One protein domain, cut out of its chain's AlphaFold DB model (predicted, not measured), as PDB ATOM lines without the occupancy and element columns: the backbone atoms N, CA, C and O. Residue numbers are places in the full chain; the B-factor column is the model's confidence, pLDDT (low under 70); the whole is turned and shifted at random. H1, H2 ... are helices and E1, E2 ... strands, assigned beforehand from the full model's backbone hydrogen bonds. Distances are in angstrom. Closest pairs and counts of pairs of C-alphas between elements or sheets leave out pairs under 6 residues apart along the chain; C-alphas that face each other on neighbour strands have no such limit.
ATOM      1  N   GLU A  11     169.608 233.370  85.499       93.88
ATOM      2  CA  GLU A  11     170.852 233.603  84.777       93.88
ATOM      3  C   GLU A  11     171.805 234.503  85.569       93.88
ATOM      4  O   GLU A  11     172.984 234.172  85.681       93.88
ATOM      5  N   ASP A  12     171.299 235.593  86.151       92.50
ATOM      6  CA  ASP A  12     172.096 236.499  86.988       92.50
ATOM      7  C   ASP A  12     172.630 235.773  88.235       92.50
ATOM      8  O   ASP A  12     173.822 235.867  88.536       92.50
ATOM      9  N   TYR A  13     171.777 234.980  88.900       94.06
ATOM     10  CA  TYR A  13     172.161 234.152  90.048       94.06
ATOM     11  C   TYR A  13     173.285 233.175  89.681       94.06
ATOM     12  O   TYR A  13     174.279 233.048  90.391       94.06
ATOM     13  N   LEU A  14     173.151 232.475  88.555       94.69
ATOM     14  CA  LEU A  14     174.150 231.504  88.111       94.69
ATOM     15  C   LEU A  14     175.471 232.170  87.730       94.69
ATOM     16  O   LEU A  14     176.527 231.667  88.107       94.69
ATOM     17  N   MET A  15     175.421 233.301  87.024       94.19
ATOM     18  CA  MET A  15     176.619 234.039  86.626       94.19
ATOM     19  C   MET A  15     177.388 234.577  87.832       94.19
ATOM     20  O   MET A  15     178.612 234.486  87.847       94.19
ATOM     21  N   SER A  16     176.695 235.090  88.854       93.38
ATOM     22  CA  SER A  16     177.347 235.554  90.084       93.38
ATOM     23  C   SER A  16     177.994 234.401  90.859       93.38
ATOM     24  O   SER A  16     179.108 234.537  91.361       93.38
ATOM     25  N   HIS A  17     177.350 233.231  90.893       93.69
ATOM     26  CA  HIS A  17     177.907 232.045  91.541       93.69
ATOM     27  C   HIS A  17     179.074 231.438  90.763       93.69
ATOM     28  O   HIS A  17     179.972 230.871  91.377       93.69
ATOM     29  N   LEU A  18     179.120 231.593  89.440       90.75
ATOM     30  CA  LEU A  18     180.222 231.102  88.611       90.75
ATOM     31  C   LEU A  18     181.560 231.780  88.961       90.75
ATOM     32  O   LEU A  18     182.606 231.149  88.863       90.75
ATOM     33  N   GLU A  19     181.522 233.032  89.431       86.38
ATOM     34  CA  GLU A  19     182.704 233.779  89.892       86.38
ATOM     35  C   GLU A  19     183.186 233.339  91.294       86.38
ATOM     36  O   GLU A  19     184.341 233.568  91.652       86.38
ATOM     37  N   ILE A  20     182.320 232.698  92.091       91.38
ATOM     38  CA  ILE A  20     182.578 232.336  93.500       91.38
ATOM     39  C   ILE A  20     182.863 230.833  93.658       91.38
ATOM     40  O   ILE A  20     183.680 230.423  94.488       91.38
ATOM     41  N   CYS A  21     182.171 229.995  92.888       91.62
ATOM     42  CA  CYS A  21     182.284 228.545  92.935       91.62
ATOM     43  C   CYS A  21     183.664 228.084  92.448       91.62
ATOM     44  O   CYS A  21     184.159 228.512  91.409       91.62
ATOM     45  N   LYS A  22     184.284 227.161  93.192       89.56
ATOM     46  CA  LYS A  22     185.615 226.625  92.857       89.56
ATOM     47  C   LYS A  22     185.551 225.542  91.788       89.56
ATOM     48  O   LYS A  22     186.533 225.303  91.090       89.56
ATOM     49  N   SER A  23     184.414 224.865  91.699       91.69
ATOM     50  CA  SER A  23     184.167 223.780  90.763       91.69
ATOM     51  C   SER A  23     182.786 223.899  90.128       91.69
ATOM     52  O   SER A  23     181.896 224.608  90.606       91.69
ATOM     53  N   LYS A  24     182.598 223.154  89.040       88.56
ATOM     54  CA  LYS A  24     181.299 223.029  88.383       88.56
ATOM     55  C   LYS A  24     180.286 222.340  89.299       88.56
ATOM     56  O   LYS A  24     179.108 222.679  89.289       88.56
ATOM     57  N   GLU A  25     180.744 221.384  90.092       93.25
ATOM     58  CA  GLU A  25     179.948 220.659  91.072       93.25
ATOM     59  C   GLU A  25     179.402 221.604  92.148       93.25
ATOM     60  O   GLU A  25     178.221 221.508  92.481       93.25
ATOM     61  N   ASP A  26     180.207 222.565  92.616       95.19
ATOM     62  CA  ASP A  26     179.756 223.597  93.561       95.19
ATOM     63  C   ASP A  26     178.654 224.471  92.948       95.19
ATOM     64  O   ASP A  26     177.643 224.739  93.599       95.19
ATOM     65  N   LEU A  27     178.811 224.873  91.681       95.44
ATOM     66  CA  LEU A  27     177.802 225.652  90.957       95.44
ATOM     67  C   LEU A  27     176.498 224.862  90.799       95.44
ATOM     68  O   LEU A  27     175.414 225.390  91.043       95.44
ATOM     69  N   ILE A  28     176.589 223.587  90.412       96.38
ATOM     70  CA  ILE A  28     175.423 222.709  90.268       96.38
ATOM     71  C   ILE A  28     174.730 222.518  91.615       96.38
ATOM     72  O   ILE A  28     173.501 222.535  91.666       96.38
ATOM     73  N   LEU A  29     175.487 222.357  92.702       96.38
ATOM     74  CA  LEU A  29     174.932 222.229  94.044       96.38
ATOM     75  C   LEU A  29     174.216 223.515  94.479       96.38
ATOM     76  O   LEU A  29     173.086 223.442  94.962       96.38
ATOM     77  N   ALA A  30     174.830 224.679  94.259       96.19
ATOM     78  CA  ALA A  30     174.219 225.976  94.543       96.19
ATOM     79  C   ALA A  30     172.945 226.195  93.715       96.19
ATOM     80  O   ALA A  30     171.931 226.661  94.235       96.19
ATOM     81  N   PHE A  31     172.963 225.811  92.436       96.75
ATOM     82  CA  PHE A  31     171.796 225.894  91.564       96.75
ATOM     83  C   PHE A  31     170.692 224.915  91.969       96.75
ATOM     84  O   PHE A  31     169.514 225.260  91.942       96.75
ATOM     85  N   TRP A  32     171.061 223.705  92.385       97.38
ATOM     86  CA  TRP A  32     170.128 222.720  92.915       97.38
ATOM     87  C   TRP A  32     169.410 223.253  94.158       97.38
ATOM     88  O   TRP A  32     168.183 223.232  94.208       97.38
ATOM     89  N   MET A  33     170.151 223.800  95.126       96.69
ATOM     90  CA  MET A  33     169.563 224.401  96.327       96.69
ATOM     91  C   MET A  33     168.648 225.582  95.988       96.69
ATOM     92  O   MET A  33     167.546 225.664  96.526       96.69
ATOM     93  N   TYR A  34     169.060 226.443  95.053       95.88
ATOM     94  CA  TYR A  34     168.246 227.558  94.565       95.88
ATOM     95  C   TYR A  34     166.940 227.091  93.909       95.88
ATOM     96  O   TYR A  34     165.863 227.622  94.185       95.88
ATOM     97  N   TRP A  35     167.007 226.044  93.084       96.69
ATOM     98  CA  TRP A  35     165.823 225.453  92.472       96.69
ATOM     99  C   TRP A  35     164.883 224.864  93.530       96.69
ATOM    100  O   TRP A  35     163.680 225.119  93.475       96.69
ATOM    101  N   VAL A  36     165.408 224.126  94.519       96.50
ATOM    102  CA  VAL A  36     164.595 223.567  95.614       96.50
ATOM    103  C   VAL A  36     163.894 224.670  96.396       96.50
ATOM    104  O   VAL A  36     162.693 224.558  96.631       96.50
ATOM    105  N   ASP A  37     164.606 225.739  96.754       95.25
ATOM    106  CA  ASP A  37     164.032 226.881  97.471       95.25
ATOM    107  C   ASP A  37     162.874 227.512  96.687       95.25
ATOM    108  O   ASP A  37     161.802 227.762  97.234       95.25
ATOM    109  N   SER A  38     163.027 227.636  95.365       94.31
ATOM    110  CA  SER A  38     161.989 228.208  94.501       94.31
ATOM    111  C   SER A  38     160.684 227.406  94.443       94.31
ATOM    112  O   SER A  38     159.642 227.945  94.063       94.31
ATOM    113  N   VAL A  39     160.720 226.119  94.808       93.25
ATOM    114  CA  VAL A  39     159.562 225.220  94.722       93.25
ATOM    115  C   VAL A  39     158.958 224.852  96.070       93.25
ATOM    116  O   VAL A  39     157.986 224.094  96.107       93.25
ATOM    117  N   VAL A  40     159.485 225.360  97.181       94.62
ATOM    118  CA  VAL A  40     159.017 225.060  98.544       94.62
ATOM    119  C   VAL A  40     158.587 226.327  99.270       94.62
ATOM    120  O   VAL A  40     158.873 227.437  98.845       94.62
ATOM    121  N   THR A  41     157.838 226.168 100.362       93.06
ATOM    122  CA  THR A  41     157.348 227.315 101.153       93.06
ATOM    123  C   THR A  41     158.005 227.443 102.521       93.06
ATOM    124  O   THR A  41     157.892 228.480 103.169       93.06
ATOM    125  N   ASN A  42     158.641 226.377 103.009       93.69
ATOM    126  CA  ASN A  42     159.190 226.312 104.357       93.69
ATOM    127  C   ASN A  42     160.354 225.315 104.441       93.69
ATOM    128  O   ASN A  42     160.509 224.442 103.588       93.69
ATOM    129  N   ALA A  43     161.129 225.413 105.523       95.00
ATOM    130  CA  ALA A  43     162.319 224.591 105.743       95.00
ATOM    131  C   ALA A  43     162.033 223.076 105.785       95.00
ATOM    132  O   ALA A  43     162.873 222.281 105.372       95.00
ATOM    133  N   VAL A  44     160.847 222.660 106.243       94.25
ATOM    134  CA  VAL A  44     160.479 221.235 106.293       94.25
ATOM    135  C   VAL A  44     160.266 220.687 104.884       94.25
ATOM    136  O   VAL A  44     160.742 219.604 104.559       94.25
ATOM    137  N   GLU A  45     159.564 221.428 104.025       95.19
ATOM    138  CA  GLU A  45     159.428 221.071 102.611       95.19
ATOM    139  C   GLU A  45     160.777 221.091 101.896       95.19
ATOM    140  O   GLU A  45     161.057 220.163 101.140       95.19
ATOM    141  N   PHE A  46     161.614 222.096 102.173       96.38
ATOM    142  CA  PHE A  46     162.967 222.191 101.625       96.38
ATOM    143  C   PHE A  46     163.755 220.908 101.893       96.38
ATOM    144  O   PHE A  46     164.203 220.252 100.955       96.38
ATOM    145  N   GLN A  47     163.848 220.491 103.160       95.69
ATOM    146  CA  GLN A  47     164.569 219.280 103.557       95.69
ATOM    147  C   GLN A  47     164.022 218.024 102.871       95.69
ATOM    148  O   GLN A  47     164.799 217.212 102.377       95.69
ATOM    149  N   LYS A  48     162.694 217.881 102.783       95.56
ATOM    150  CA  LYS A  48     162.057 216.722 102.143       95.56
ATOM    151  C   LYS A  48     162.313 216.640 100.643       95.56
ATOM    152  O   LYS A  48     162.570 215.555 100.121       95.56
ATOM    153  N   VAL A  49     162.206 217.769  99.943       96.19
ATOM    154  CA  VAL A  49     162.480 217.835  98.504       96.19
ATOM    155  C   VAL A  49     163.963 217.565  98.258       96.19
ATOM    156  O   VAL A  49     164.280 216.748  97.398       96.19
ATOM    157  N   LEU A  50     164.849 218.149  99.070       95.62
ATOM    158  CA  LEU A  50     166.295 217.938  99.006       95.62
ATOM    159  C   LEU A  50     166.691 216.461  99.208       95.62
ATOM    160  O   LEU A  50     167.572 215.948  98.519       95.62
ATOM    161  N   SER A  51     166.022 215.756 100.128       95.25
ATOM    162  CA  SER A  51     166.266 214.331 100.396       95.25
ATOM    163  C   SER A  51     165.584 213.380  99.406       95.25
ATOM    164  O   SER A  51     165.797 212.168  99.466       95.25
ATOM    165  N   SER A  52     164.734 213.881  98.506       96.56
ATOM    166  CA  SER A  52     163.954 213.038  97.601       96.56
ATOM    167  C   SER A  52     164.800 212.525  96.437       96.56
ATOM    168  O   SER A  52     165.082 213.240  95.477       96.56
ATOM    169  N   SER A  53     165.134 211.232  96.463       96.25
ATOM    170  CA  SER A  53     165.906 210.591  95.388       96.25
ATOM    171  C   SER A  53     165.234 210.701  94.013       96.25
ATOM    172  O   SER A  53     165.924 210.823  93.001       96.25
ATOM    173  N   ALA A  54     163.899 210.695  93.960       96.56
ATOM    174  CA  ALA A  54     163.144 210.852  92.721       96.56
ATOM    175  C   ALA A  54     163.281 212.267  92.140       96.56
ATOM    176  O   ALA A  54     163.509 212.411  90.938       96.56
ATOM    177  N   VAL A  55     163.197 213.303  92.983       97.19
ATOM    178  CA  VAL A  55     163.379 214.694  92.539       97.19
ATOM    179  C   VAL A  55     164.837 214.926  92.136       97.19
ATOM    180  O   VAL A  55     165.082 215.473  91.064       97.19
ATOM    181  N   ASN A  56     165.800 214.413  92.907       96.94
ATOM    182  CA  ASN A  56     167.231 214.533  92.603       96.94
ATOM    183  C   ASN A  56     167.575 213.899  91.243       96.94
ATOM    184  O   ASN A  56     168.263 214.504  90.420       96.94
ATOM    185  N   LYS A  57     167.048 212.696  90.962       97.56
ATOM    186  CA  LYS A  57     167.202 212.031  89.656       97.56
ATOM    187  C   LYS A  57     166.595 212.851  88.523       97.56
ATOM    188  O   LYS A  57     167.220 212.983  87.473       97.56
ATOM    189  N   TRP A  58     165.392 213.390  88.725       97.56
ATOM    190  CA  TRP A  58     164.747 214.246  87.734       97.56
ATOM    191  C   TRP A  58     165.591 215.492  87.438       97.56
ATOM    192  O   TRP A  58     165.840 215.785  86.270       97.56
ATOM    193  N   PHE A  59     166.090 216.173  88.472       97.56
ATOM    194  CA  PHE A  59     166.875 217.396  88.319       97.56
ATOM    195  C   PHE A  59     168.150 217.143  87.514       97.56
ATOM    196  O   PHE A  59     168.405 217.831  86.529       97.56
ATOM    197  N   LEU A  60     168.911 216.102  87.865       96.94
ATOM    198  CA  LEU A  60     170.132 215.736  87.141       96.94
ATOM    199  C   LEU A  60     169.853 215.334  85.686       96.94
ATOM    200  O   LEU A  60     170.644 215.641  84.791       96.94
ATOM    201  N   LEU A  61     168.727 214.664  85.427       97.50
ATOM    202  CA  LEU A  61     168.320 214.285  84.076       97.50
ATOM    203  C   LEU A  61     167.965 215.514  83.230       97.50
ATOM    204  O   LEU A  61     168.392 215.607  82.079       97.50
ATOM    205  N   GLU A  62     167.222 216.469  83.788       97.19
ATOM    206  CA  GLU A  62     166.901 217.725  83.106       97.19
ATOM    207  C   GLU A  62     168.131 218.608  82.906       97.19
ATOM    208  O   GLU A  62     168.304 219.172  81.823       97.19
ATOM    209  N   LEU A  63     169.022 218.665  83.898       97.25
ATOM    210  CA  LEU A  63     170.296 219.365  83.800       97.25
ATOM    211  C   LEU A  63     171.098 218.806  82.627       97.25
ATOM    212  O   LEU A  63     171.447 219.548  81.714       97.25
ATOM    213  N   ARG A  64     171.285 217.482  82.576       97.38
ATOM    214  CA  ARG A  64     172.008 216.803  81.492       97.38
ATOM    215  C   ARG A  64     171.425 217.109  80.110       97.38
ATOM    216  O   ARG A  64     172.187 217.245  79.155       97.38
ATOM    217  N   LYS A  65     170.098 217.236  79.985       97.31
ATOM    218  CA  LYS A  65     169.458 217.659  78.725       97.31
ATOM    219  C   LYS A  65     169.879 219.076  78.329       97.31
ATOM    220  O   LYS A  65     170.205 219.294  77.167       97.31
ATOM    221  N   GLN A  66     169.904 220.024  79.268       97.31
ATOM    222  CA  GLN A  66     170.354 221.391  78.972       97.31
ATOM    223  C   GLN A  66     171.854 221.461  78.681       97.31
ATOM    224  O   GLN A  66     172.265 222.196  77.787       97.31
ATOM    225  N   GLU A  67     172.669 220.662  79.371       96.69
ATOM    226  CA  GLU A  67     174.102 220.575  79.081       96.69
ATOM    227  C   GLU A  67     174.378 220.001  77.690       96.69
ATOM    228  O   GLU A  67     175.330 220.418  77.031       96.69
ATOM    229  N   LEU A  68     173.556 219.055  77.227       97.69
ATOM    230  CA  LEU A  68     173.648 218.537  75.866       97.69
ATOM    231  C   LEU A  68     173.317 219.623  74.839       97.69
ATOM    232  O   LEU A  68     174.064 219.779  73.880       97.69
ATOM    233  N   ILE A  69     172.256 220.403  75.071       96.12
ATOM    234  CA  ILE A  69     171.897 221.539  74.208       96.12
ATOM    235  C   ILE A  69     173.056 222.536  74.142       96.12
ATOM    236  O   ILE A  69     173.479 222.897  73.052       96.12
ATOM    237  N   PHE A  70     173.617 222.917  75.291       96.62
ATOM    238  CA  PHE A  70     174.788 223.792  75.348       96.62
ATOM    239  C   PHE A  70     175.956 223.249  74.512       96.62
ATOM    240  O   PHE A  70     176.530 223.982  73.712       96.62
ATOM    241  N   LYS A  71     176.281 221.956  74.665       96.25
ATOM    242  CA  LYS A  71     177.354 221.296  73.904       96.25
ATOM    243  C   LYS A  71     177.105 221.314  72.399       96.25
ATOM    244  O   LYS A  71     178.052 221.522  71.651       96.25
ATOM    245  N   MET A  72     175.865 221.092  71.965       96.69
ATOM    246  CA  MET A  72     175.499 221.177  70.550       96.69
ATOM    247  C   MET A  72     175.689 222.605  70.031       96.69
ATOM    248  O   MET A  72     176.366 222.791  69.028       96.69
ATOM    249  N   THR A  73     175.213 223.613  70.767       95.62
ATOM    250  CA  THR A  73     175.336 225.022  70.363       95.62
ATOM    251  C   THR A  73     176.792 225.467  70.210       95.62
ATOM    252  O   THR A  73     177.135 226.047  69.189       95.62
ATOM    253  N   ILE A  74     177.677 225.153  71.162       96.00
ATOM    254  CA  ILE A  74     179.105 225.520  71.036       96.00
ATOM    255  C   ILE A  74     179.856 224.689  69.985       96.00
ATOM    256  O   ILE A  74     180.965 225.045  69.596       96.00
ATOM    257  N   SER A  75     179.302 223.544  69.574       94.81
ATOM    258  CA  SER A  75     179.867 222.735  68.491       94.81
ATOM    259  C   SER A  75     179.484 223.287  67.119       94.81
ATOM    260  O   SER A  75     180.245 223.105  66.173       94.81
ATOM    261  N   GLU A  76     178.308 223.903  67.009       95.06
ATOM    262  CA  GLU A  76     177.830 224.573  65.795       95.06
ATOM    263  C   GLU A  76     178.474 225.954  65.627       95.06
ATOM    264  O   GLU A  76     178.774 226.350  64.504       95.06
ATOM    265  N   ASP A  77     178.740 226.647  66.736       92.12
ATOM    266  CA  ASP A  77     179.397 227.952  66.758       92.12
ATOM    267  C   ASP A  77     180.645 227.943  67.667       92.12
ATOM    268  O   ASP A  77     180.564 228.215  68.874       92.12
ATOM    269  N   PRO A  78     181.828 227.621  67.108       88.94
ATOM    270  CA  PRO A  78     183.081 227.564  67.857       88.94
ATOM    271  C   PRO A  78     183.667 228.948  68.188       88.94
ATOM    272  O   PRO A  78     184.711 229.024  68.850       88.94
ATOM    273  N   GLU A  79     183.049 230.043  67.735       93.31
ATOM    274  CA  GLU A  79     183.493 231.400  68.063       93.31
ATOM    275  C   GLU A  79     183.081 231.806  69.485       93.31
ATOM    276  O   GLU A  79     183.757 232.628  70.110       93.31
ATOM    277  N   ILE A  80     182.062 231.148  70.051       91.81
ATOM    278  CA  ILE A  80     181.584 231.368  71.421       91.81
ATOM    279  C   ILE A  80     182.649 230.923  72.439       91.81
ATOM    280  O   ILE A  80     182.869 229.732  72.691       91.81
ATOM    281  N   LYS A  81     183.316 231.895  73.071       92.56
ATOM    282  CA  LYS A  81     184.442 231.679  73.997       92.56
ATOM    283  C   LYS A  81     184.333 232.555  75.243       92.56
ATOM    284  O   LYS A  81     183.532 233.482  75.308       92.56
ATOM    285  N   GLY A  82     185.174 232.255  76.236       91.31
ATOM    286  CA  GLY A  82     185.294 233.047  77.462       91.31
ATOM    287  C   GLY A  82     183.946 233.278  78.147       91.31
ATOM    288  O   GLY A  82     183.151 232.350  78.287       91.31
ATOM    289  N   ARG A  83     183.674 234.532  78.518       92.44
ATOM    290  CA  ARG A  83     182.476 234.920  79.274       92.44
ATOM    291  C   ARG A  83     181.163 234.641  78.537       92.44
ATOM    292  O   ARG A  83     180.177 234.299  79.185       92.44
ATOM    293  N   ASP A  84     181.142 234.737  77.209       92.88
ATOM    294  CA  ASP A  84     179.933 234.456  76.421       92.88
ATOM    295  C   ASP A  84     179.561 232.975  76.483       92.88
ATOM    296  O   ASP A  84     178.385 232.614  76.548       92.88
ATOM    297  N   ARG A  85     180.575 232.105  76.543       94.25
ATOM    298  CA  ARG A  85     180.387 230.669  76.749       94.25
ATOM    299  C   ARG A  85     179.816 230.370  78.135       94.25
ATOM    300  O   ARG A  85     178.903 229.550  78.237       94.25
ATOM    301  N   ASP A  86     180.319 231.030  79.174       93.94
ATOM    302  CA  ASP A  86     179.825 230.861  80.548       93.94
ATOM    303  C   ASP A  86     178.380 231.347  80.680       93.94
ATOM    304  O   ASP A  86     177.524 230.649  81.230       93.94
ATOM    305  N   TRP A  87     178.078 232.506  80.089       94.50
ATOM    306  CA  TRP A  87     176.722 233.037  80.033       94.50
ATOM    307  C   TRP A  87     175.774 232.113  79.277       94.50
ATOM    308  O   TRP A  87     174.665 231.849  79.745       94.50
ATOM    309  N   LEU A  88     176.206 231.559  78.140       95.69
ATOM    310  CA  LEU A  88     175.410 230.597  77.388       95.69
ATOM    311  C   LEU A  88     175.135 229.331  78.212       95.69
ATOM    312  O   LEU A  88     174.002 228.849  78.218       95.69
ATOM    313  N   TYR A  89     176.133 228.813  78.935       95.56
ATOM    314  CA  TYR A  89     175.942 227.677  79.837       95.56
ATOM    315  C   TYR A  89     174.896 227.994  80.914       95.56
ATOM    316  O   TYR A  89     173.924 227.244  81.055       95.56
ATOM    317  N   CYS A  90     175.041 229.130  81.603       95.50
ATOM    318  CA  CYS A  90     174.103 229.589  82.628       95.50
ATOM    319  C   CYS A  90     172.686 229.736  82.067       95.50
ATOM    320  O   CYS A  90     171.736 229.206  82.635       95.50
ATOM    321  N   LYS A  91     172.546 230.363  80.897       95.44
ATOM    322  CA  LYS A  91     171.270 230.519  80.193       95.44
ATOM    323  C   LYS A  91     170.634 229.185  79.810       95.44
ATOM    324  O   LYS A  91     169.412 229.040  79.859       95.44
ATOM    325  N   CYS A  92     171.429 228.194  79.412       96.19
ATOM    326  CA  CYS A  92     170.923 226.861  79.110       96.19
ATOM    327  C   CYS A  92     170.355 226.189  80.362       96.19
ATOM    328  O   CYS A  92     169.210 225.734  80.337       96.19
ATOM    329  N   ILE A  93     171.119 226.137  81.455       96.12
ATOM    330  CA  ILE A  93     170.686 225.433  82.670       96.12
ATOM    331  C   ILE A  93     169.609 226.209  83.448       96.12
ATOM    332  O   ILE A  93     168.737 225.582  84.043       96.12
ATOM    333  N   ALA A  94     169.568 227.544  83.353       95.88
ATOM    334  CA  ALA A  94     168.520 228.400  83.924       95.88
ATOM    335  C   ALA A  94     167.103 227.997  83.483       95.88
ATOM    336  O   ALA A  94     166.147 228.138  84.247       95.88
ATOM    337  N   LYS A  95     166.958 227.390  82.294       94.88
ATOM    338  CA  LYS A  95     165.684 226.833  81.801       94.88
ATOM    339  C   LYS A  95     165.088 225.757  82.715       94.88
ATOM    340  O   LYS A  95     163.907 225.442  82.577       94.88
ATOM    341  N   LEU A  96     165.856 225.171  83.638       94.50
ATOM    342  CA  LEU A  96     165.302 224.276  84.660       94.50
ATOM    343  C   LEU A  96     164.344 225.011  85.606       94.50
ATOM    344  O   LEU A  96     163.391 224.395  86.071       94.50
ATOM    345  N   MET A  97     164.530 226.314  85.840       93.31
ATOM    346  CA  MET A  97     163.645 227.106  86.706       93.31
ATOM    347  C   MET A  97     162.229 227.253  86.137       93.31
ATOM    348  O   MET A  97     161.286 227.494  86.882       93.31
ATOM    349  N   SER A  98     162.052 227.063  84.825       91.31
ATOM    350  CA  SER A  98     160.730 227.029  84.190       91.31
ATOM    351  C   SER A  98     160.149 225.615  84.068       91.31
ATOM    352  O   SER A  98     159.068 225.447  83.507       91.31
ATOM    353  N   ARG A  99     160.858 224.577  84.534       89.88
ATOM    354  CA  ARG A  99     160.409 223.177  84.494       89.88
ATOM    355  C   ARG A  99     160.082 222.714  85.905       89.88
ATOM    356  O   ARG A  99     160.901 222.826  86.809       89.88
ATOM    357  N   PHE A 100     158.887 222.154  86.080       87.94
ATOM    358  CA  PHE A 100     158.396 221.791  87.404       87.94
ATOM    359  C   PHE A 100     157.814 220.369  87.429       87.94
ATOM    360  O   PHE A 100     156.749 220.135  86.850       87.94
ATOM    361  N   PRO A 101     158.462 219.400  88.107       93.06
ATOM    362  CA  PRO A 101     157.979 218.031  88.213       93.06
ATOM    363  C   PRO A 101     156.944 217.937  89.339       93.06
ATOM    364  O   PRO A 101     157.182 217.317  90.375       93.06
ATOM    365  N   LYS A 102     155.792 218.586  89.137       93.38
ATOM    366  CA  LYS A 102     154.773 218.810  90.172       93.38
ATOM    367  C   LYS A 102     154.431 217.560  90.977       93.38
ATOM    368  O   LYS A 102     154.469 217.601  92.197       93.38
ATOM    369  N   SER A 103     154.172 216.437  90.310       94.62
ATOM    370  CA  SER A 103     153.827 215.177  90.979       94.62
ATOM    371  C   SER A 103     154.933 214.660  91.904       94.62
ATOM    372  O   SER A 103     154.634 214.186  92.998       94.62
ATOM    373  N   LEU A 104     156.203 214.774  91.499       94.81
ATOM    374  CA  LEU A 104     157.347 214.348  92.309       94.81
ATOM    375  C   LEU A 104     157.546 215.268  93.514       94.81
ATOM    376  O   LEU A 104     157.804 214.785  94.615       94.81
ATOM    377  N   VAL A 105     157.397 216.580  93.314       95.25
ATOM    378  CA  VAL A 105     157.516 217.570  94.393       95.25
ATOM    379  C   VAL A 105     156.370 217.426  95.386       95.25
ATOM    380  O   VAL A 105     156.614 217.342  96.586       95.25
ATOM    381  N   ASP A 106     155.131 217.329  94.907       94.62
ATOM    382  CA  ASP A 106     153.954 217.152  95.756       94.62
ATOM    383  C   ASP A 106     154.064 215.855  96.564       94.62
ATOM    384  O   ASP A 106     153.784 215.851  97.760       94.62
ATOM    385  N   PHE A 107     154.538 214.765  95.944       92.94
ATOM    386  CA  PHE A 107     154.810 213.512  96.642       92.94
ATOM    387  C   PHE A 107     155.892 213.672  97.715       92.94
ATOM    388  O   PHE A 107     155.674 213.255  98.849       92.94
ATOM    389  N   ALA A 108     157.018 214.317  97.394       94.06
ATOM    390  CA  ALA A 108     158.102 214.552  98.347       94.06
ATOM    391  C   ALA A 108     157.651 215.407  99.543       94.06
ATOM    392  O   ALA A 108     158.041 215.154 100.679       94.06
ATOM    393  N   LYS A 109     156.791 216.402  99.311       93.75
ATOM    394  CA  LYS A 109     156.279 217.292 100.361       93.75
ATOM    395  C   LYS A 109     155.307 216.615 101.322       93.75
ATOM    396  O   LYS A 109     155.164 217.095 102.458       93.75
ATOM    397  N   LYS A 110     154.641 215.525 100.906       89.12
ATOM    398  CA  LYS A 110     153.648 214.826 101.738       89.12
ATOM    399  C   LYS A 110     154.214 214.573 103.132       89.12
ATOM    400  O   LYS A 110     155.378 214.220 103.330       89.12
ATOM    401  N   ARG A 111     153.404 214.850 104.152       69.69
ATOM    402  CA  ARG A 111     153.721 214.429 105.518       69.69
ATOM    403  C   ARG A 111     153.613 212.912 105.556       69.69
ATOM    404  O   ARG A 111     152.650 212.376 105.013       69.69
ATOM    405  N   GLU A 112     154.587 212.257 106.184       65.31
ATOM    406  CA  GLU A 112     154.394 210.885 106.644       65.31
ATOM    407  C   GLU A 112     153.048 210.861 107.364       65.31
ATOM    408  O   GLU A 112     152.792 211.690 108.250       65.31
ATOM    409  N   GLN A 113     152.139 210.001 106.904       56.62
ATOM    410  CA  GLN A 113     150.906 209.761 107.628       56.62
ATOM    411  C   GLN A 113     151.334 209.111 108.937       56.62
ATOM    412  O   GLN A 113     151.584 207.911 108.981       56.62
ATOM    413  N   LYS A 114     151.500 209.918 109.991       53.72
ATOM    414  CA  LYS A 114     151.639 209.387 111.343       53.72
ATOM    415  C   LYS A 114     150.451 208.461 111.558       53.72
ATOM    416  O   LYS A 114     149.319 208.887 111.319       53.72
ATOM    417  N   GLU A 115     150.745 207.223 111.944       54.12
ATOM    418  CA  GLU A 115     149.773 206.190 112.296       54.12
ATOM    419  C   GLU A 115     148.604 206.846 113.032       54.12
ATOM    420  O   GLU A 115     148.782 207.459 114.091       54.12
ATOM    421  N   GLN A 116     147.412 206.815 112.434       53.97
ATOM    422  CA  GLN A 116     146.251 207.358 113.122       53.97
ATOM    423  C   GLN A 116     145.910 206.396 114.262       53.97
ATOM    424  O   GLN A 116     145.707 205.209 114.003       53.97
ATOM    425  N   PRO A 117     145.847 206.857 115.524       53.66
ATOM    426  CA  PRO A 117     145.464 205.989 116.621       53.66
ATOM    427  C   PRO A 117     143.986 205.632 116.467       53.66
ATOM    428  O   PRO A 117     143.106 206.448 116.745       53.66
ATOM    429  N   ILE A 118     143.706 204.402 116.049       59.69
ATOM    430  CA  ILE A 118     142.349 203.863 116.061       59.69
ATOM    431  C   ILE A 118     142.077 203.390 117.494       59.69
ATOM    432  O   ILE A 118     142.842 202.616 118.074       59.69
ATOM    433  N   LYS A 119     140.997 203.891 118.104       54.72
ATOM    434  CA  LYS A 119     140.507 203.378 119.388       54.72
ATOM    435  C   LYS A 119     139.594 202.189 119.111       54.72
ATOM    436  O   LYS A 119     138.480 202.383 118.638       54.72
ATOM    437  N   ILE A 120     140.037 200.985 119.462       56.75
ATOM    438  CA  ILE A 120     139.184 199.791 119.493       56.75
ATOM    439  C   ILE A 120     139.070 199.369 120.960       56.75
ATOM    440  O   ILE A 120     140.083 199.159 121.627       56.75
ATOM    441  N   ASN A 121     137.846 199.308 121.494       56.25
ATOM    442  CA  ASN A 121     137.552 198.868 122.869       56.25
ATOM    443  C   ASN A 121     138.432 199.519 123.961       56.25
ATOM    444  O   ASN A 121     138.956 198.846 124.845       56.25
ATOM    445  N   GLY A 122     138.637 200.839 123.888       60.53
ATOM    446  CA  GLY A 122     139.363 201.601 124.916       60.53
ATOM    447  C   GLY A 122     140.892 201.455 124.908       60.53
ATOM    448  O   GLY A 122     141.559 202.171 125.653       60.53
ATOM    449  N   ARG A 123     141.471 200.608 124.046       53.19
ATOM    450  CA  ARG A 123     142.926 200.504 123.850       53.19
ATOM    451  C   ARG A 123     143.351 201.298 122.611       53.19
ATOM    452  O   ARG A 123     142.692 201.247 121.573       53.19
ATOM    453  N   LYS A 124     144.441 202.064 122.730       53.75
ATOM    454  CA  LYS A 124     145.087 202.735 121.590       53.75
ATOM    455  C   LYS A 124     145.993 201.717 120.902       53.75
ATOM    456  O   LYS A 124     146.924 201.234 121.540       53.75
ATOM    457  N   ILE A 125     145.720 201.407 119.640       63.88
ATOM    458  CA  ILE A 125     146.588 200.564 118.813       63.88
ATOM    459  C   ILE A 125     147.124 201.434 117.676       63.88
ATOM    460  O   ILE A 125     146.366 202.172 117.042       63.88
ATOM    461  N   LEU A 126     148.437 201.379 117.470       55.91
ATOM    462  CA  LEU A 126     149.116 201.949 116.314       55.91
ATOM    463  C   LEU A 126     149.184 200.848 115.252       55.91
ATOM    464  O   LEU A 126     149.708 199.771 115.535       55.91
ATOM    465  N   ILE A 127     148.583 201.072 114.084       57.41
ATOM    466  CA  ILE A 127     148.603 200.107 112.978       57.41
ATOM    467  C   ILE A 127     149.392 200.736 111.820       57.41
ATOM    468  O   ILE A 127     148.952 201.766 111.297       57.41
TER     469      ILE A 127
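AT A GLANCE: This is residues 11 to 127 of the 133 residues of an uncharacterized protein of Flavobacterium resistens (UniProt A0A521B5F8). A body of six helices, mostly crossed, has a thin tail that sticks out from one end and finishes in a small two-stranded hairpin, E1 and E2. In the body the hairpin of the long helices H4 and H5 makes one side, H1 packs on H5, H2 follows beside H1, and H3 and H6 pack on each other at the end nearer the tail. The printed part has 117 residues, with H1 to H6 followed by E1 and E2, which are antiparallel; the class is mostly helix. It is only just loose, close to extended, with a radius of gyration of the C-alphas of 20.2 A, and its spans are 79 by 26 by 20 A, the tail making much of the length.

IN THESE COORDINATES: E1 is residues 118 to 120 and E2 is residues 123 to 125; C-alpha 125 is at (146.588, 200.564, 118.813). H6 is residues 102 to 109. H4, residues 53 to 76, is the longest helix at 34.8 A, from C-alpha 53 at (165.906, 210.591, 95.388). H5, residues 82 to 98, measures 26.2 A. H2, residues 24 to 39, measures 22.7 A. H3 is residues 43 to 50. H1, residues 11 to 18, begins at C-alpha 11, (170.852, 233.603, 84.777).

HOW THE PARTS SIT: The hairpin E1 and E2 is antiparallel at 139 degrees, with N 123 and O 120 within hydrogen-bond range at 3.1 A. Both strands are apart from H1 to H5. H6 touches H3, the closest C-alphas being those of Glu 45 and Lys 109 at 5.4 A. H6 also touches H4, through residues 54 to 55 of H4 alone, closest at the C-alphas of Val 55 and Leu 104, 6.0 A. H4 and H5, a helical hairpin, touch at a steep tilt of 39 degrees, opposite ways, with the C-alphas of Gln 66 and Ile 93 closest at 5.5 A. H1 touches H5 at a steep tilt of 56 degrees, closest at the C-alphas of Glu 11 and Lys 91, 5.5 A. H1 and H2 are a helical hairpin at 38 degrees, only just steep; their closest C-alphas, Leu 18 and Leu 27, are 6.4 A apart. H2 touches H3, closest at the C-alphas of Asp 37 and Phe 46, 6.4 A. Every O i to N i+4 pair is within hydrogen-bond range in H1, H2, H3, H4 and H6, and 9 of 13 are in H5.

THE WHOLE: The two C-alphas farthest apart, of Glu 79 and Asn 121, are 78.6 A apart. The printed part has no cut and no long link; H6 to E1, with 8 residues between them, is short. The mean pLDDT of the printed part is 89.2, and residues 111 to 127 are under 70.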